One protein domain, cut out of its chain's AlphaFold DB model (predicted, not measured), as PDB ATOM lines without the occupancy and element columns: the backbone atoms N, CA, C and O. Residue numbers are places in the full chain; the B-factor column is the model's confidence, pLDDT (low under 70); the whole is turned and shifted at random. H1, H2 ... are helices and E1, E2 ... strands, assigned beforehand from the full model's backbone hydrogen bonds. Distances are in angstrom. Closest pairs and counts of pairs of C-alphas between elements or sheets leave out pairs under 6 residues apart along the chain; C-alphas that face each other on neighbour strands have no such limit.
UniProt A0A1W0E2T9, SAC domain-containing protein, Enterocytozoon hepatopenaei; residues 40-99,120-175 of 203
ATOM      1  N   GLY A  40     -33.215 -23.613  -9.369       93.75
ATOM      2  CA  GLY A  40     -34.542 -24.148  -9.647       93.75
ATOM      3  C   GLY A  40     -35.651 -23.150  -9.352       93.75
ATOM      4  O   GLY A  40     -35.575 -22.007  -9.795       93.75
ATOM      5  N   TYR A  41     -36.687 -23.603  -8.652       95.81
ATOM      6  CA  TYR A  41     -37.895 -22.824  -8.378       95.81
ATOM      7  C   TYR A  41     -38.323 -22.993  -6.924       95.81
ATOM      8  O   TYR A  41     -38.174 -24.078  -6.368       95.81
ATOM      9  N   TYR A  42     -38.871 -21.944  -6.323       95.94
ATOM     10  CA  TYR A  42     -39.462 -21.995  -4.992       95.94
ATOM     11  C   TYR A  42     -40.613 -21.004  -4.918       95.94
ATOM     12  O   TYR A  42     -40.430 -19.821  -5.207       95.94
ATOM     13  N   GLU A  43     -41.778 -21.483  -4.506       96.75
ATOM     14  CA  GLU A  43     -42.932 -20.642  -4.228       96.75
ATOM     15  C   GLU A  43     -43.791 -21.293  -3.149       96.75
ATOM     16  O   GLU A  43     -43.987 -22.509  -3.148       96.75
ATOM     17  N   CYS A  44     -44.314 -20.470  -2.245       94.50
ATOM     18  CA  CYS A  44     -45.279 -20.884  -1.242       94.50
ATOM     19  C   CYS A  44     -46.453 -19.913  -1.226       94.50
ATOM     20  O   CYS A  44     -46.265 -18.696  -1.239       94.50
ATOM     21  N   GLN A  45     -47.656 -20.457  -1.128       95.69
ATOM     22  CA  GLN A  45     -48.891 -19.705  -1.015       95.69
ATOM     23  C   GLN A  45     -49.784 -20.334   0.051       95.69
ATOM     24  O   GLN A  45     -49.914 -21.552   0.139       95.69
ATOM     25  N   SER A  46     -50.433 -19.492   0.849       93.75
ATOM     26  CA  SER A  46     -51.465 -19.916   1.790       93.75
ATOM     27  C   SER A  46     -52.843 -19.482   1.308       93.75
ATOM     28  O   SER A  46     -53.010 -18.350   0.849       93.75
ATOM     29  N   GLN A  47     -53.843 -20.336   1.483       92.81
ATOM     30  CA  GLN A  47     -55.238 -20.029   1.214       92.81
ATOM     31  C   GLN A  47     -56.098 -20.428   2.408       92.81
ATOM     32  O   GLN A  47     -56.019 -21.546   2.908       92.81
ATOM     33  N   ILE A  48     -56.957 -19.514   2.847       91.50
ATOM     34  CA  ILE A  48     -57.954 -19.799   3.875       91.50
ATOM     35  C   ILE A  48     -59.243 -20.199   3.167       91.50
ATOM     36  O   ILE A  48     -59.732 -19.477   2.296       91.50
ATOM     37  N   HIS A  49     -59.799 -21.344   3.546       89.62
ATOM     38  CA  HIS A  49     -61.098 -21.786   3.063       89.62
ATOM     39  C   HIS A  49     -61.913 -22.357   4.224       89.62
ATOM     40  O   HIS A  49     -61.475 -23.263   4.932       89.62
ATOM     41  N   TYR A  50     -63.099 -21.782   4.441       87.75
ATOM     42  CA  TYR A  50     -63.917 -21.983   5.638       87.75
ATOM     43  C   TYR A  50     -63.118 -21.794   6.930       87.75
ATOM     44  O   TYR A  50     -62.779 -20.674   7.304       87.75
ATOM     45  N   ASN A  51     -62.836 -22.900   7.610       85.25
ATOM     46  CA  ASN A  51     -62.210 -22.938   8.914       85.25
ATOM     47  C   ASN A  51     -60.860 -23.667   8.875       85.25
ATOM     48  O   ASN A  51     -60.337 -24.051   9.919       85.25
ATOM     49  N   HIS A  52     -60.306 -23.827   7.672       86.62
ATOM     50  CA  HIS A  52     -59.034 -24.474   7.402       86.62
ATOM     51  C   HIS A  52     -58.112 -23.505   6.662       86.62
ATOM     52  O   HIS A  52     -58.541 -22.755   5.779       86.62
ATOM     53  N   THR A  53     -56.835 -23.519   7.025       90.19
ATOM     54  CA  THR A  53     -55.783 -22.829   6.272       90.19
ATOM     55  C   THR A  53     -54.957 -23.869   5.544       90.19
ATOM     56  O   THR A  53     -54.373 -24.749   6.171       90.19
ATOM     57  N   TYR A  54     -54.922 -23.758   4.225       91.94
ATOM     58  CA  TYR A  54     -54.122 -24.592   3.348       91.94
ATOM     59  C   TYR A  54     -52.833 -23.858   3.026       91.94
ATOM     60  O   TYR A  54     -52.864 -22.700   2.616       91.94
ATOM     61  N   TYR A  55     -51.710 -24.539   3.179       94.06
ATOM     62  CA  TYR A  55     -50.416 -24.067   2.715       94.06
ATOM     63  C   TYR A  55     -49.977 -24.951   1.569       94.06
ATOM     64  O   TYR A  55     -49.960 -26.167   1.721       94.06
ATOM     65  N   PHE A  56     -49.614 -24.334   0.455       95.06
ATOM     66  CA  PHE A  56     -49.075 -24.984  -0.727       95.06
ATOM     67  C   PHE A  56     -47.672 -24.453  -0.951       95.06
ATOM     68  O   PHE A  56     -47.477 -23.247  -1.066       95.06
ATOM     69  N   CYS A  57     -46.701 -25.344  -1.033       96.12
ATOM     70  CA  CYS A  57     -45.333 -25.013  -1.374       96.12
ATOM     71  C   CYS A  57     -44.877 -25.919  -2.509       96.12
ATOM     72  O   CYS A  57     -45.049 -27.138  -2.457       96.12
ATOM     73  N   ILE A  58     -44.269 -25.321  -3.523       96.44
ATOM     74  CA  ILE A  58     -43.592 -26.030  -4.599       96.44
ATOM     75  C   ILE A  58     -42.117 -25.662  -4.562       96.44
ATOM     76  O   ILE A  58     -41.744 -24.488  -4.573       96.44
ATOM     77  N   VAL A  59     -41.261 -26.679  -4.531       96.12
ATOM     78  CA  VAL A  59     -39.811 -26.496  -4.529       96.12
ATOM     79  C   VAL A  59     -39.202 -27.400  -5.581       96.12
ATOM     80  O   VAL A  59     -39.413 -28.604  -5.571       96.12
ATOM     81  N   SER A  60     -38.459 -26.826  -6.518       96.12
ATOM     82  CA  SER A  60     -37.751 -27.561  -7.563       96.12
ATOM     83  C   SER A  60     -36.252 -27.348  -7.445       96.12
ATOM     84  O   SER A  60     -35.789 -26.212  -7.377       96.12
ATOM     85  N   TYR A  61     -35.504 -28.441  -7.522       94.06
ATOM     86  CA  TYR A  61     -34.052 -28.489  -7.478       94.06
ATOM     87  C   TYR A  61     -33.525 -29.046  -8.794       94.06
ATOM     88  O   TYR A  61     -33.890 -30.150  -9.194       94.06
ATOM     89  N   ILE A  62     -32.652 -28.298  -9.459       92.12
ATOM     90  CA  ILE A  62     -31.954 -28.719 -10.671       92.12
ATOM     91  C   ILE A  62     -30.570 -29.220 -10.267       92.12
ATOM     92  O   ILE A  62     -29.793 -28.497  -9.640       92.12
ATOM     93  N   SER A  63     -30.254 -30.455 -10.649       90.25
ATOM     94  CA  SER A  63     -28.939 -31.046 -10.431       90.25
ATOM     95  C   SER A  63     -27.849 -30.255 -11.151       90.25
ATOM     96  O   SER A  63     -28.015 -29.800 -12.287       90.25
ATOM     97  N   LYS A  64     -26.696 -30.133 -10.490       86.50
ATOM     98  CA  LYS A  64     -25.481 -29.548 -11.066       86.50
ATOM     99  C   LYS A  64     -24.857 -30.458 -12.129       86.50
ATOM    100  O   LYS A  64     -24.170 -29.957 -13.018       86.50
ATOM    101  N   ASN A  65     -25.098 -31.766 -12.044       84.31
ATOM    102  CA  ASN A  65     -24.439 -32.749 -12.894       84.31
ATOM    103  C   ASN A  65     -24.954 -32.612 -14.330       84.31
ATOM    104  O   ASN A  65     -26.138 -32.794 -14.621       84.31
ATOM    105  N   LYS A  66     -24.039 -32.240 -15.224       79.19
ATOM    106  CA  LYS A  66     -24.251 -32.165 -16.666       79.19
ATOM    107  C   LYS A  66     -23.094 -32.894 -17.316       79.19
ATOM    108  O   LYS A  66     -21.942 -32.569 -17.040       79.19
ATOM    109  N   ILE A  67     -23.414 -33.862 -18.159       79.75
ATOM    110  CA  ILE A  67     -22.428 -34.633 -18.907       79.75
ATOM    111  C   ILE A  67     -22.470 -34.221 -20.373       79.75
ATOM    112  O   ILE A  67     -23.541 -33.919 -20.884       79.75
ATOM    113  N   GLY A  68     -21.317 -34.196 -21.039       74.06
ATOM    114  CA  GLY A  68     -21.191 -33.866 -22.457       74.06
ATOM    115  C   GLY A  68     -20.991 -32.370 -22.755       74.06
ATOM    116  O   GLY A  68     -21.149 -31.508 -21.884       74.06
ATOM    117  N   PRO A  69     -20.609 -32.031 -24.000       70.75
ATOM    118  CA  PRO A  69     -20.454 -30.645 -24.433       70.75
ATOM    119  C   PRO A  69     -21.789 -29.891 -24.359       70.75
ATOM    120  O   PRO A  69     -22.859 -30.488 -24.413       70.75
ATOM    121  N   ARG A  70     -21.734 -28.554 -24.281       65.56
ATOM    122  CA  ARG A  70     -22.897 -27.672 -24.024       65.56
ATOM    123  C   ARG A  70     -24.130 -27.976 -24.894       65.56
ATOM    124  O   ARG A  70     -25.249 -27.835 -24.417       65.56
ATOM    125  N   MET A  71     -23.924 -28.369 -26.150       64.06
ATOM    126  CA  MET A  71     -24.997 -28.673 -27.108       64.06
ATOM    127  C   MET A  71     -25.455 -30.142 -27.099       64.06
ATOM    128  O   MET A  71     -26.469 -30.454 -27.709       64.06
ATOM    129  N   MET A  72     -24.749 -31.027 -26.389       67.38
ATOM    130  CA  MET A  72     -25.009 -32.470 -26.315       67.38
ATOM    131  C   MET A  72     -25.245 -32.943 -24.877       67.38
ATOM    132  O   MET A  72     -25.046 -34.119 -24.583       67.38
ATOM    133  N   SER A  73     -25.616 -32.050 -23.951       71.81
ATOM    134  CA  SER A  73     -25.754 -32.442 -22.549       71.81
ATOM    135  C   SER A  73     -27.026 -33.260 -22.311       71.81
ATOM    136  O   SER A  73     -28.052 -32.735 -21.882       71.81
ATOM    137  N   ARG A  74     -26.978 -34.540 -22.670       81.69
ATOM    138  CA  ARG A  74     -28.062 -35.522 -22.599       81.69
ATOM    139  C   ARG A  74     -27.509 -36.832 -22.041       81.69
ATOM    140  O   ARG A  74     -26.302 -37.039 -22.002       81.69
ATOM    141  N   GLY A  75     -28.408 -37.706 -21.606       86.31
ATOM    142  CA  GLY A  75     -28.058 -39.046 -21.148       86.31
ATOM    143  C   GLY A  75     -27.430 -39.111 -19.755       86.31
ATOM    144  O   GLY A  75     -27.570 -38.193 -18.940       86.31
ATOM    145  N   VAL A  76     -26.782 -40.246 -19.510       88.81
ATOM    146  CA  VAL A  76     -26.174 -40.700 -18.260       88.81
ATOM    147  C   VAL A  76     -24.659 -40.734 -18.420       88.81
ATOM    148  O   VAL A  76     -24.154 -41.156 -19.465       88.81
ATOM    149  N   ASP A  77     -23.941 -40.314 -17.385       88.25
ATOM    150  CA  ASP A  77     -22.493 -40.492 -17.288       88.25
ATOM    151  C   ASP A  77     -22.086 -41.910 -16.829       88.25
ATOM    152  O   ASP A  77     -22.898 -42.829 -16.670       88.25
ATOM    153  N   GLU A  78     -20.785 -42.111 -16.640       86.50
ATOM    154  CA  GLU A  78     -20.224 -43.372 -16.143       86.50
ATOM    155  C   GLU A  78     -20.676 -43.672 -14.700       86.50
ATOM    156  O   GLU A  78     -20.863 -44.829 -14.336       86.50
ATOM    157  N   GLU A  79     -20.983 -42.643 -13.907       86.56
ATOM    158  CA  GLU A  79     -21.406 -42.746 -12.504       86.56
ATOM    159  C   GLU A  79     -22.931 -42.886 -12.306       86.56
ATOM    160  O   GLU A  79     -23.421 -42.891 -11.165       86.56
ATOM    161  N   GLY A  80     -23.718 -42.947 -13.383       87.06
ATOM    162  CA  GLY A  80     -25.180 -43.055 -13.310       87.06
ATOM    163  C   GLY A  80     -25.923 -41.724 -13.103       87.06
ATOM    164  O   GLY A  80     -27.128 -41.733 -12.824       87.06
ATOM    165  N   ASN A  81     -25.248 -40.574 -13.200       88.62
ATOM    166  CA  ASN A  81     -25.883 -39.260 -13.130       88.62
ATOM    167  C   ASN A  81     -26.510 -38.887 -14.474       88.62
ATOM    168  O   ASN A  81     -25.853 -38.883 -15.512       88.62
ATOM    169  N   VAL A  82     -27.781 -38.497 -14.430       90.06
ATOM    170  CA  VAL A  82     -28.522 -38.014 -15.596       90.06
ATOM    171  C   VAL A  82     -28.356 -36.503 -15.755       90.06
ATOM    172  O   VAL A  82     -28.536 -35.739 -14.802       90.06
ATOM    173  N   SER A  83     -28.085 -36.055 -16.983       87.75
ATOM    174  CA  SER A  83     -28.116 -34.631 -17.332       87.75
ATOM    175  C   SER A  83     -29.511 -34.033 -17.142       87.75
ATOM    176  O   SER A  83     -30.520 -34.650 -17.497       87.75
ATOM    177  N   PHE A  84     -29.566 -32.791 -16.650       86.06
ATOM    178  CA  PHE A  84     -30.815 -32.059 -16.385       86.06
ATOM    179  C   PHE A  84     -31.769 -32.780 -15.427       86.06
ATOM    180  O   PHE A  84     -32.985 -32.628 -15.529       86.06
ATOM    181  N   TYR A  85     -31.228 -33.558 -14.490       91.75
ATOM    182  CA  TYR A  85     -32.026 -34.168 -13.436       91.75
ATOM    183  C   TYR A  85     -32.647 -33.088 -12.541       91.75
ATOM    184  O   TYR A  85     -31.939 -32.222 -12.025       91.75
ATOM    185  N   VAL A  86     -33.965 -33.122 -12.371       93.25
ATOM    186  CA  VAL A  86     -34.728 -32.182 -11.548       93.25
ATOM    187  C   VAL A  86     -35.615 -32.959 -10.587       93.25
ATOM    188  O   VAL A  86     -36.348 -33.856 -11.004       93.25
ATOM    189  N   LYS A  87     -35.570 -32.563  -9.316       93.75
ATOM    190  CA  LYS A  87     -36.481 -33.010  -8.262       93.75
ATOM    191  C   LYS A  87     -37.452 -31.879  -7.953       93.75
ATOM    192  O   LYS A  87     -36.997 -30.785  -7.637       93.75
ATOM    193  N   THR A  88     -38.749 -32.139  -8.006       96.00
ATOM    194  CA  THR A  88     -39.781 -31.181  -7.603       96.00
ATOM    195  C   THR A  88     -40.599 -31.762  -6.465       96.00
ATOM    196  O   THR A  88     -41.287 -32.760  -6.652       96.00
ATOM    197  N   ASP A  89     -40.527 -31.124  -5.305       94.75
ATOM    198  CA  ASP A  89     -41.316 -31.442  -4.124       94.75
ATOM    199  C   ASP A  89     -42.545 -30.529  -4.071       94.75
ATOM    200  O   ASP A  89     -42.437 -29.302  -4.165       94.75
ATOM    201  N   PHE A  90     -43.711 -31.141  -3.904       95.69
ATOM    202  CA  PHE A  90     -44.969 -30.472  -3.615       95.69
ATOM    203  C   PHE A  90     -45.329 -30.771  -2.170       95.69
ATOM    204  O   PHE A  90     -45.483 -31.932  -1.790       95.69
ATOM    205  N   ILE A  91     -45.428 -29.721  -1.368       94.38
ATOM    206  CA  ILE A  91     -45.641 -29.802   0.071       94.38
ATOM    207  C   ILE A  91     -46.934 -29.066   0.377       94.38
ATOM    208  O   ILE A  91     -47.039 -27.861   0.145       94.38
ATOM    209  N   THR A  92     -47.895 -29.788   0.936       92.81
ATOM    210  CA  THR A  92     -49.164 -29.234   1.391       92.81
ATOM    211  C   THR A  92     -49.392 -29.580   2.847       92.81
ATOM    212  O   THR A  92     -49.201 -30.728   3.244       92.81
ATOM    213  N   HIS A  93     -49.845 -28.612   3.640       89.94
ATOM    214  CA  HIS A  93     -50.363 -28.902   4.974       89.94
ATOM    215  C   HIS A  93     -51.604 -28.087   5.311       89.94
ATOM    216  O   HIS A  93     -51.798 -26.975   4.812       89.94
ATOM    217  N   ILE A  94     -52.451 -28.684   6.147       88.94
ATOM    218  CA  ILE A  94     -53.738 -28.127   6.561       88.94
ATOM    219  C   ILE A  94     -53.664 -27.780   8.045       88.94
ATOM    220  O   ILE A  94     -53.224 -28.597   8.854       88.94
ATOM    221  N   ILE A  95     -54.109 -26.572   8.386       84.75
ATOM    222  CA  ILE A  95     -54.268 -26.109   9.765       84.75
ATOM    223  C   ILE A  95     -55.755 -25.885  10.043       84.75
ATOM    224  O   ILE A  95     -56.389 -25.027   9.420       84.75
ATOM    225  N   ASP A  96     -56.296 -26.637  11.000       82.19
ATOM    226  CA  ASP A  96     -57.690 -26.542  11.431       82.19
ATOM    227  C   ASP A  96     -57.864 -25.411  12.450       82.19
ATOM    228  O   ASP A  96     -57.470 -25.512  13.613       82.19
ATOM    229  N   ASN A  97     -58.521 -24.327  12.039       73.94
ATOM    230  CA  ASN A  97     -58.762 -23.156  12.887       73.94
ATOM    231  C   ASN A  97     -59.997 -23.318  13.801       73.94
ATOM    232  O   ASN A  97     -60.445 -22.348  14.416       73.94
ATOM    233  N   SER A  98     -60.622 -24.503  13.858       68.38
ATOM    234  CA  SER A  98     -61.905 -24.734  14.563       68.38
ATOM    235  C   SER A  98     -61.740 -24.741  16.075       68.38
ATOM    236  O   SER A  98     -62.627 -24.290  16.801       68.38
ATOM    237  N   ASN A  99     -60.561 -25.135  16.548       60.84
ATOM    238  CA  ASN A  99     -60.269 -25.301  17.968       60.84
ATOM    239  C   ASN A  99     -59.976 -23.978  18.704       60.84
ATOM    240  O   ASN A  99     -59.895 -23.965  19.929       60.84
ATOM    241  N   ASN A 120     -54.616 -32.067  14.383       61.44
ATOM    242  CA  ASN A 120     -54.263 -33.063  13.380       61.44
ATOM    243  C   ASN A 120     -53.771 -32.341  12.118       61.44
ATOM    244  O   ASN A 120     -54.488 -32.242  11.124       61.44
ATOM    245  N   ASN A 121     -52.554 -31.799  12.169       66.75
ATOM    246  CA  ASN A 121     -51.912 -31.192  11.014       66.75
ATOM    247  C   ASN A 121     -51.656 -32.305  10.000       66.75
ATOM    248  O   ASN A 121     -50.780 -33.150  10.182       66.75
ATOM    249  N   SER A 122     -52.465 -32.324   8.947       81.75
ATOM    250  CA  SER A 122     -52.323 -33.289   7.864       81.75
ATOM    251  C   SER A 122     -51.319 -32.746   6.857       81.75
ATOM    252  O   SER A 122     -51.514 -31.647   6.332       81.75
ATOM    253  N   TYR A 123     -50.264 -33.514   6.590       86.62
ATOM    254  CA  TYR A 123     -49.241 -33.198   5.596       86.62
ATOM    255  C   TYR A 123     -49.397 -34.118   4.388       86.62
ATOM    256  O   TYR A 123     -49.503 -35.334   4.528       86.62
ATOM    257  N   ILE A 124     -49.376 -33.537   3.192       89.94
ATOM    258  CA  ILE A 124     -49.285 -34.261   1.927       89.94
ATOM    259  C   ILE A 124     -48.008 -33.790   1.252       89.94
ATOM    260  O   ILE A 124     -47.868 -32.610   0.931       89.94
ATOM    261  N   ILE A 125     -47.078 -34.714   1.046       90.88
ATOM    262  CA  ILE A 125     -45.832 -34.450   0.338       90.88
ATOM    263  C   ILE A 125     -45.740 -35.446  -0.805       90.88
ATOM    264  O   ILE A 125     -45.821 -36.653  -0.585       90.88
ATOM    265  N   PHE A 126     -45.561 -34.946  -2.022       92.44
ATOM    266  CA  PHE A 126     -45.227 -35.795  -3.155       92.44
ATOM    267  C   PHE A 126     -44.097 -35.180  -3.967       92.44
ATOM    268  O   PHE A 126     -43.971 -33.961  -4.084       92.44
ATOM    269  N   THR A 127     -43.269 -36.049  -4.533       93.31
ATOM    270  CA  THR A 127     -42.082 -35.660  -5.286       93.31
ATOM    271  C   THR A 127     -42.193 -36.179  -6.709       93.31
ATOM    272  O   THR A 127     -42.495 -37.350  -6.929       93.31
ATOM    273  N   ILE A 128     -41.897 -35.319  -7.678       94.25
ATOM    274  CA  ILE A 128     -41.762 -35.680  -9.087       94.25
ATOM    275  C   ILE A 128     -40.293 -35.551  -9.482       94.25
ATOM    276  O   ILE A 128     -39.651 -34.533  -9.218       94.25
ATOM    277  N   TYR A 129     -39.777 -36.571 -10.161       92.50
ATOM    278  CA  TYR A 129     -38.454 -36.547 -10.773       92.50
ATOM    279  C   TYR A 129     -38.588 -36.444 -12.292       92.50
ATOM    280  O   TYR A 129     -39.432 -37.104 -12.897       92.50
ATOM    281  N   ARG A 130     -37.744 -35.624 -12.918       92.00
ATOM    282  CA  ARG A 130     -37.619 -35.526 -14.382       92.00
ATOM    283  C   ARG A 130     -36.150 -35.392 -14.777       92.00
ATOM    284  O   ARG A 130     -35.338 -34.940 -13.978       92.00
ATOM    285  N   GLY A 131     -35.805 -35.739 -16.010       90.25
ATOM    286  CA  GLY A 131     -34.437 -35.613 -16.507       90.25
ATOM    287  C   GLY A 131     -34.294 -36.088 -17.943       90.25
ATOM    288  O   GLY A 131     -35.289 -36.378 -18.609       90.25
ATOM    289  N   SER A 132     -33.052 -36.155 -18.423       89.06
ATOM    290  CA  SER A 132     -32.768 -36.795 -19.710       89.06
ATOM    291  C   SER A 132     -33.134 -38.278 -19.673       89.06
ATOM    292  O   SER A 132     -33.090 -38.915 -18.621       89.06
ATOM    293  N   VAL A 133     -33.451 -38.838 -20.840       87.56
ATOM    294  CA  VAL A 133     -33.640 -40.285 -20.977       87.56
ATOM    295  C   VAL A 133     -32.343 -40.988 -20.555       87.56
ATOM    296  O   VAL A 133     -31.273 -40.554 -20.998       87.56
ATOM    297  N   PRO A 134     -32.413 -42.038 -19.718       87.94
ATOM    298  CA  PRO A 134     -31.244 -42.729 -19.187       87.94
ATOM    299  C   PRO A 134     -30.557 -43.624 -20.236       87.94
ATOM    300  O   PRO A 134     -30.581 -44.846 -20.159       87.94
ATOM    301  N   LEU A 135     -29.961 -42.983 -21.238       87.62
ATOM    302  CA  LEU A 135     -29.097 -43.564 -22.263       87.62
ATOM    303  C   LEU A 135     -27.675 -43.062 -22.058       87.62
ATOM    304  O   LEU A 135     -27.490 -41.999 -21.470       87.62
ATOM    305  N   TYR A 136     -26.673 -43.759 -22.585       86.81
ATOM    306  CA  TYR A 136     -25.307 -43.257 -22.488       86.81
ATOM    307  C   TYR A 136     -25.167 -41.888 -23.183       86.81
ATOM    308  O   TYR A 136     -25.728 -41.665 -24.259       86.81
ATOM    309  N   TRP A 137     -24.450 -40.954 -22.552       82.88
ATOM    310  CA  TRP A 137     -24.411 -39.542 -22.969       82.88
ATOM    311  C   TRP A 137     -23.852 -39.304 -24.379       82.88
ATOM    312  O   TRP A 137     -24.207 -38.327 -25.039       82.88
ATOM    313  N   SER A 138     -22.965 -40.181 -24.851       82.25
ATOM    314  CA  SER A 138     -22.327 -40.056 -26.161       82.25
ATOM    315  C   SER A 138     -23.289 -40.484 -27.274       82.25
ATOM    316  O   SER A 138     -23.392 -41.669 -27.598       82.25
ATOM    317  N   GLN A 139     -23.939 -39.508 -27.903       74.69
ATOM    318  CA  GLN A 139     -24.887 -39.705 -29.002       74.69
ATOM    319  C   GLN A 139     -24.459 -38.894 -30.233       74.69
ATOM    320  O   GLN A 139     -23.964 -37.774 -30.095       74.69
ATOM    321  N   ASN A 140     -24.665 -39.434 -31.438       72.38
ATOM    322  CA  ASN A 140     -24.543 -38.643 -32.662       72.38
ATOM    323  C   ASN A 140     -25.840 -37.859 -32.873       72.38
ATOM    324  O   ASN A 140     -26.891 -38.454 -33.110       72.38
ATOM    325  N   ASP A 141     -25.754 -36.530 -32.811       67.38
ATOM    326  CA  ASP A 141     -26.849 -35.626 -33.178       67.38
ATOM    327  C   ASP A 141     -26.614 -35.140 -34.617       67.38
ATOM    328  O   ASP A 141     -25.826 -34.210 -34.836       67.38
ATOM    329  N   PRO A 142     -27.186 -35.799 -35.643       63.47
ATOM    330  CA  PRO A 142     -27.133 -35.249 -36.983       63.47
ATOM    331  C   PRO A 142     -27.901 -33.922 -37.000       63.47
ATOM    332  O   PRO A 142     -29.020 -33.835 -36.509       63.47
ATOM    333  N   LEU A 143     -27.343 -32.908 -37.669       64.31
ATOM    334  CA  LEU A 143     -27.946 -31.578 -37.891       64.31
ATOM    335  C   LEU A 143     -29.383 -31.601 -38.471       64.31
ATOM    336  O   LEU A 143     -30.027 -30.558 -38.567       64.31
ATOM    337  N   LYS A 144     -29.886 -32.769 -38.890       62.00
ATOM    338  CA  LYS A 144     -31.217 -32.984 -39.451       62.00
ATOM    339  C   LYS A 144     -31.946 -34.066 -38.638       62.00
ATOM    340  O   LYS A 144     -31.444 -35.189 -38.560       62.00
ATOM    341  N   PRO A 145     -33.133 -33.783 -38.072       58.66
ATOM    342  CA  PRO A 145     -33.844 -34.752 -37.261       58.66
ATOM    343  C   PRO A 145     -34.513 -35.763 -38.191       58.66
ATOM    344  O   PRO A 145     -35.463 -35.447 -38.903       58.66
ATOM    345  N   SER A 146     -34.022 -36.994 -38.200       56.91
ATOM    346  CA  SER A 146     -34.831 -38.122 -38.678       56.91
ATOM    347  C   SER A 146     -34.579 -39.410 -37.908       56.91
ATOM    348  O   SER A 146     -35.446 -40.282 -37.903       56.91
ATOM    349  N   LYS A 147     -33.440 -39.540 -37.213       58.66
ATOM    350  CA  LYS A 147     -33.128 -40.745 -36.443       58.66
ATOM    351  C   LYS A 147     -32.136 -40.452 -35.321       58.66
ATOM    352  O   LYS A 147     -31.132 -39.785 -35.553       58.66
ATOM    353  N   ILE A 148     -32.423 -40.964 -34.126       60.53
ATOM    354  CA  ILE A 148     -31.465 -41.014 -33.017       60.53
ATOM    355  C   ILE A 148     -30.485 -42.137 -33.364       60.53
ATOM    356  O   ILE A 148     -30.901 -43.287 -33.511       60.53
ATOM    357  N   TRP A 149     -29.212 -41.802 -33.560       60.47
ATOM    358  CA  TRP A 149     -28.169 -42.794 -33.813       60.47
ATOM    359  C   TRP A 149     -27.476 -43.115 -32.493       60.47
ATOM    360  O   TRP A 149     -26.865 -42.246 -31.868       60.47
ATOM    361  N   PHE A 150     -27.588 -44.368 -32.059       65.19
ATOM    362  CA  PHE A 150     -26.823 -44.867 -30.924       65.19
ATOM    363  C   PHE A 150     -25.395 -45.138 -31.397       65.19
ATOM    364  O   PHE A 150     -25.176 -45.968 -32.275       65.19
ATOM    365  N   ASN A 151     -24.422 -44.423 -30.833       61.75
ATOM    366  CA  ASN A 151     -23.006 -44.644 -31.153       61.75
ATOM    367  C   ASN A 151     -22.448 -45.909 -30.492       61.75
ATOM    368  O   ASN A 151     -21.377 -46.377 -30.863       61.75
ATOM    369  N   ARG A 152     -23.139 -46.395 -29.463       67.12
ATOM    370  CA  ARG A 152     -22.685 -47.422 -28.531       67.12
ATOM    371  C   ARG A 152     -23.551 -48.673 -28.619       67.12
ATOM    372  O   ARG A 152     -24.676 -48.603 -29.120       67.12
ATOM    373  N   SER A 153     -23.010 -49.798 -28.151       77.75
ATOM    374  CA  SER A 153     -23.720 -51.078 -28.142       77.75
ATOM    375  C   SER A 153     -24.979 -51.001 -27.272       77.75
ATOM    376  O   SER A 153     -25.128 -50.133 -26.406       77.75
ATOM    377  N   GLU A 154     -25.918 -51.910 -27.517       82.31
ATOM    378  CA  GLU A 154     -27.101 -52.068 -26.669       82.31
ATOM    379  C   GLU A 154     -26.699 -52.322 -25.209       82.31
ATOM    380  O   GLU A 154     -27.260 -51.714 -24.302       82.31
ATOM    381  N   GLU A 155     -25.642 -53.109 -25.002       85.44
ATOM    382  CA  GLU A 155     -25.084 -53.440 -23.691       85.44
ATOM    383  C   GLU A 155     -24.682 -52.191 -22.891       85.44
ATOM    384  O   GLU A 155     -25.144 -52.005 -21.765       85.44
ATOM    385  N   GLU A 156     -23.925 -51.263 -23.485       83.38
ATOM    386  CA  GLU A 156     -23.500 -50.032 -22.800       83.38
ATOM    387  C   GLU A 156     -24.689 -49.132 -22.419       83.38
ATOM    388  O   GLU A 156     -24.677 -48.478 -21.372       83.38
ATOM    389  N   ASN A 157     -25.748 -49.114 -23.236       86.12
ATOM    390  CA  ASN A 157     -26.970 -48.376 -22.914       86.12
ATOM    391  C   ASN A 157     -27.776 -49.060 -21.806       86.12
ATOM    392  O   ASN A 157     -28.301 -48.371 -20.929       86.12
ATOM    393  N   THR A 158     -27.864 -50.393 -21.817       88.50
ATOM    394  CA  THR A 158     -28.530 -51.145 -20.745       88.50
ATOM    395  C   THR A 158     -27.804 -50.988 -19.415       88.50
ATOM    396  O   THR A 158     -28.444 -50.776 -18.389       88.50
ATOM    397  N   ASP A 159     -26.475 -50.994 -19.431       90.56
ATOM    398  CA  ASP A 159     -25.653 -50.793 -18.246       90.56
ATOM    399  C   ASP A 159     -25.808 -49.356 -17.706       90.56
ATOM    400  O   ASP A 159     -26.098 -49.155 -16.525       90.56
ATOM    401  N   ALA A 160     -25.775 -48.340 -18.579       88.50
ATOM    402  CA  ALA A 160     -26.066 -46.954 -18.196       88.50
ATOM    403  C   ALA A 160     -27.466 -46.788 -17.569       88.50
ATOM    404  O   ALA A 160     -27.623 -46.088 -16.561       88.50
ATOM    405  N   PHE A 161     -28.470 -47.464 -18.129       91.00
ATOM    406  CA  PHE A 161     -29.824 -47.501 -17.584       91.00
ATOM    407  C   PHE A 161     -29.855 -48.132 -16.186       91.00
ATOM    408  O   PHE A 161     -30.392 -47.536 -15.248       91.00
ATOM    409  N   ILE A 162     -29.249 -49.312 -16.025       91.25
ATOM    410  CA  ILE A 162     -29.208 -50.047 -14.755       91.25
ATOM    411  C   ILE A 162     -28.505 -49.220 -13.677       91.25
ATOM    412  O   ILE A 162     -29.031 -49.109 -12.564       91.25
ATOM    413  N   ARG A 163     -27.373 -48.580 -13.997       91.25
ATOM    414  CA  ARG A 163     -26.659 -47.701 -13.060       91.25
ATOM    415  C   ARG A 163     -27.536 -46.550 -12.586       91.25
ATOM    416  O   ARG A 163     -27.643 -46.319 -11.381       91.25
ATOM    417  N   HIS A 164     -28.197 -45.855 -13.512       92.00
ATOM    418  CA  HIS A 164     -29.073 -44.742 -13.159       92.00
ATOM    419  C   HIS A 164     -30.254 -45.187 -12.285       92.00
ATOM    420  O   HIS A 164     -30.542 -44.552 -11.265       92.00
ATOM    421  N   MET A 165     -30.925 -46.281 -12.657       91.06
ATOM    422  CA  MET A 165     -32.091 -46.781 -11.925       91.06
ATOM    423  C   MET A 165     -31.712 -47.267 -10.526       91.06
ATOM    424  O   MET A 165     -32.390 -46.919  -9.562       91.06
ATOM    425  N   THR A 166     -30.596 -47.989 -10.398       91.12
ATOM    426  CA  THR A 166     -30.079 -48.471  -9.107       91.12
ATOM    427  C   THR A 166     -29.683 -47.312  -8.196       91.12
ATOM    428  O   THR A 166     -30.027 -47.288  -7.017       91.12
ATOM    429  N   LYS A 167     -29.003 -46.295  -8.734       88.62
ATOM    430  CA  LYS A 167     -28.637 -45.097  -7.968       88.62
ATOM    431  C   LYS A 167     -29.869 -44.315  -7.512       88.62
ATOM    432  O   LYS A 167     -29.952 -43.904  -6.354       88.62
ATOM    433  N   SER A 168     -30.838 -44.138  -8.410       84.88
ATOM    434  CA  SER A 168     -32.072 -43.406  -8.122       84.88
ATOM    435  C   SER A 168     -32.911 -44.112  -7.061       84.88
ATOM    436  O   SER A 168     -33.342 -43.462  -6.110       84.88
ATOM    437  N   SER A 169     -33.084 -45.434  -7.154       84.38
ATOM    438  CA  SER A 169     -33.840 -46.205  -6.162       84.38
ATOM    439  C   SER A 169     -33.212 -46.121  -4.770       84.38
ATOM    440  O   SER A 169     -33.914 -45.803  -3.809       84.38
ATOM    441  N   ILE A 170     -31.890 -46.289  -4.663       80.88
ATOM    442  CA  ILE A 170     -31.157 -46.146  -3.397       80.88
ATOM    443  C   ILE A 170     -31.337 -44.735  -2.828       80.88
ATOM    444  O   ILE A 170     -31.628 -44.578  -1.643       80.88
ATOM    445  N   SER A 171     -31.211 -43.700  -3.666       79.12
ATOM    446  CA  SER A 171     -31.370 -42.313  -3.216       79.12
ATOM    447  C   SER A 171     -32.778 -42.021  -2.690       79.12
ATOM    448  O   SER A 171     -32.921 -41.366  -1.657       79.12
ATOM    449  N   ILE A 172     -33.812 -42.555  -3.348       79.31
ATOM    450  CA  ILE A 172     -35.211 -42.389  -2.947       79.31
ATOM    451  C   ILE A 172     -35.458 -43.095  -1.614       79.31
ATOM    452  O   ILE A 172     -36.035 -42.497  -0.710       79.31
ATOM    453  N   ILE A 173     -34.976 -44.329  -1.463       77.38
ATOM    454  CA  ILE A 173     -35.153 -45.120  -0.238       77.38
ATOM    455  C   ILE A 173     -34.458 -44.451   0.950       77.38
ATOM    456  O   ILE A 173     -35.062 -44.291   2.010       77.38
ATOM    457  N   ASN A 174     -33.221 -43.989   0.763       71.69
ATOM    458  CA  ASN A 174     -32.493 -43.264   1.801       71.69
ATOM    459  C   ASN A 174     -33.209 -41.964   2.192       71.69
ATOM    460  O   ASN A 174     -33.294 -41.640   3.376       71.69
ATOM    461  N   ASN A 175     -33.770 -41.242   1.219       68.94
ATOM    462  CA  ASN A 175     -34.532 -40.029   1.494       68.94
ATOM    463  C   ASN A 175     -35.826 -40.322   2.275       68.94
ATOM    464  O   ASN A 175     -36.133 -39.604   3.223       68.94
TER     465      ASN A 175
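This is residues 40 to 99 and 120 to 175 of the 203 residues of the protein "SAC domain-containing protein" of Enterocytozoon hepatopenaei (UniProt A0A1W0E2T9). Picture a long, narrow sheet of four antiparallel strands, twisted, with two long loops, residues 63 to 85 and 131 to 153, gathered at one end. From that end the single helix, H1, folds back toward the sheet without covering a face of it, and residues 142 to 147 stick out. The printed part has 116 residues, with E1, E2, E3, E4 and then H1 along the chain; the sheet's order is E1 - E2 - E3 - E4, and the class is mixed, helices and strands. The whole is only just loose, close to extended, with a radius of gyration of the C-alphas of 19.9 A, and it is a rod spanning 64 by 31 by 23 A.

Start with edge strand E1, residues 40 to 49, which forms a hairpin with E2, residues 52 to 62, at 173 degrees; look for N 45 and O 56, 2.8 A apart. E2 forms a hairpin with E3, residues 86 to 96, at 168 degrees, with N 57 and O 91 at 2.8 A. E1, E2 and E3 are a meander, each strand the antiparallel neighbour of the one before. E4, residues 122 to 130, is the other edge strand, antiparallel to E3 at 168 degrees, with N 90 and O 126 at 2.8 A. H1, residues 154 to 175, is not on the sheet and is apart from E1, E2 and E3; every O i to N i+4 pair in it is within hydrogen-bond range.

Find C-alpha 40 at (-34.542, -24.148, -9.647), where E1 begins; it runs 29.5 A. E2 is 32.8 A long, E3 33.0 A and E4 26.8 A. H1 runs 31.5 A, to C-alpha 175 at (-34.532, -40.029, 1.494).

The C-alphas farthest apart, those of Asn 99 and Pro 142, are 64.9 A apart. Residues 100 to 119 are not printed, and C-alphas 99 and 120 stand 10.8 A apart across this cut. The links E2 to E3 and E4 to H1 are long. Look for pLDDT under 70 at residues 70 to 72, 98 to 99, 120 to 121, 141 to 152 and 175.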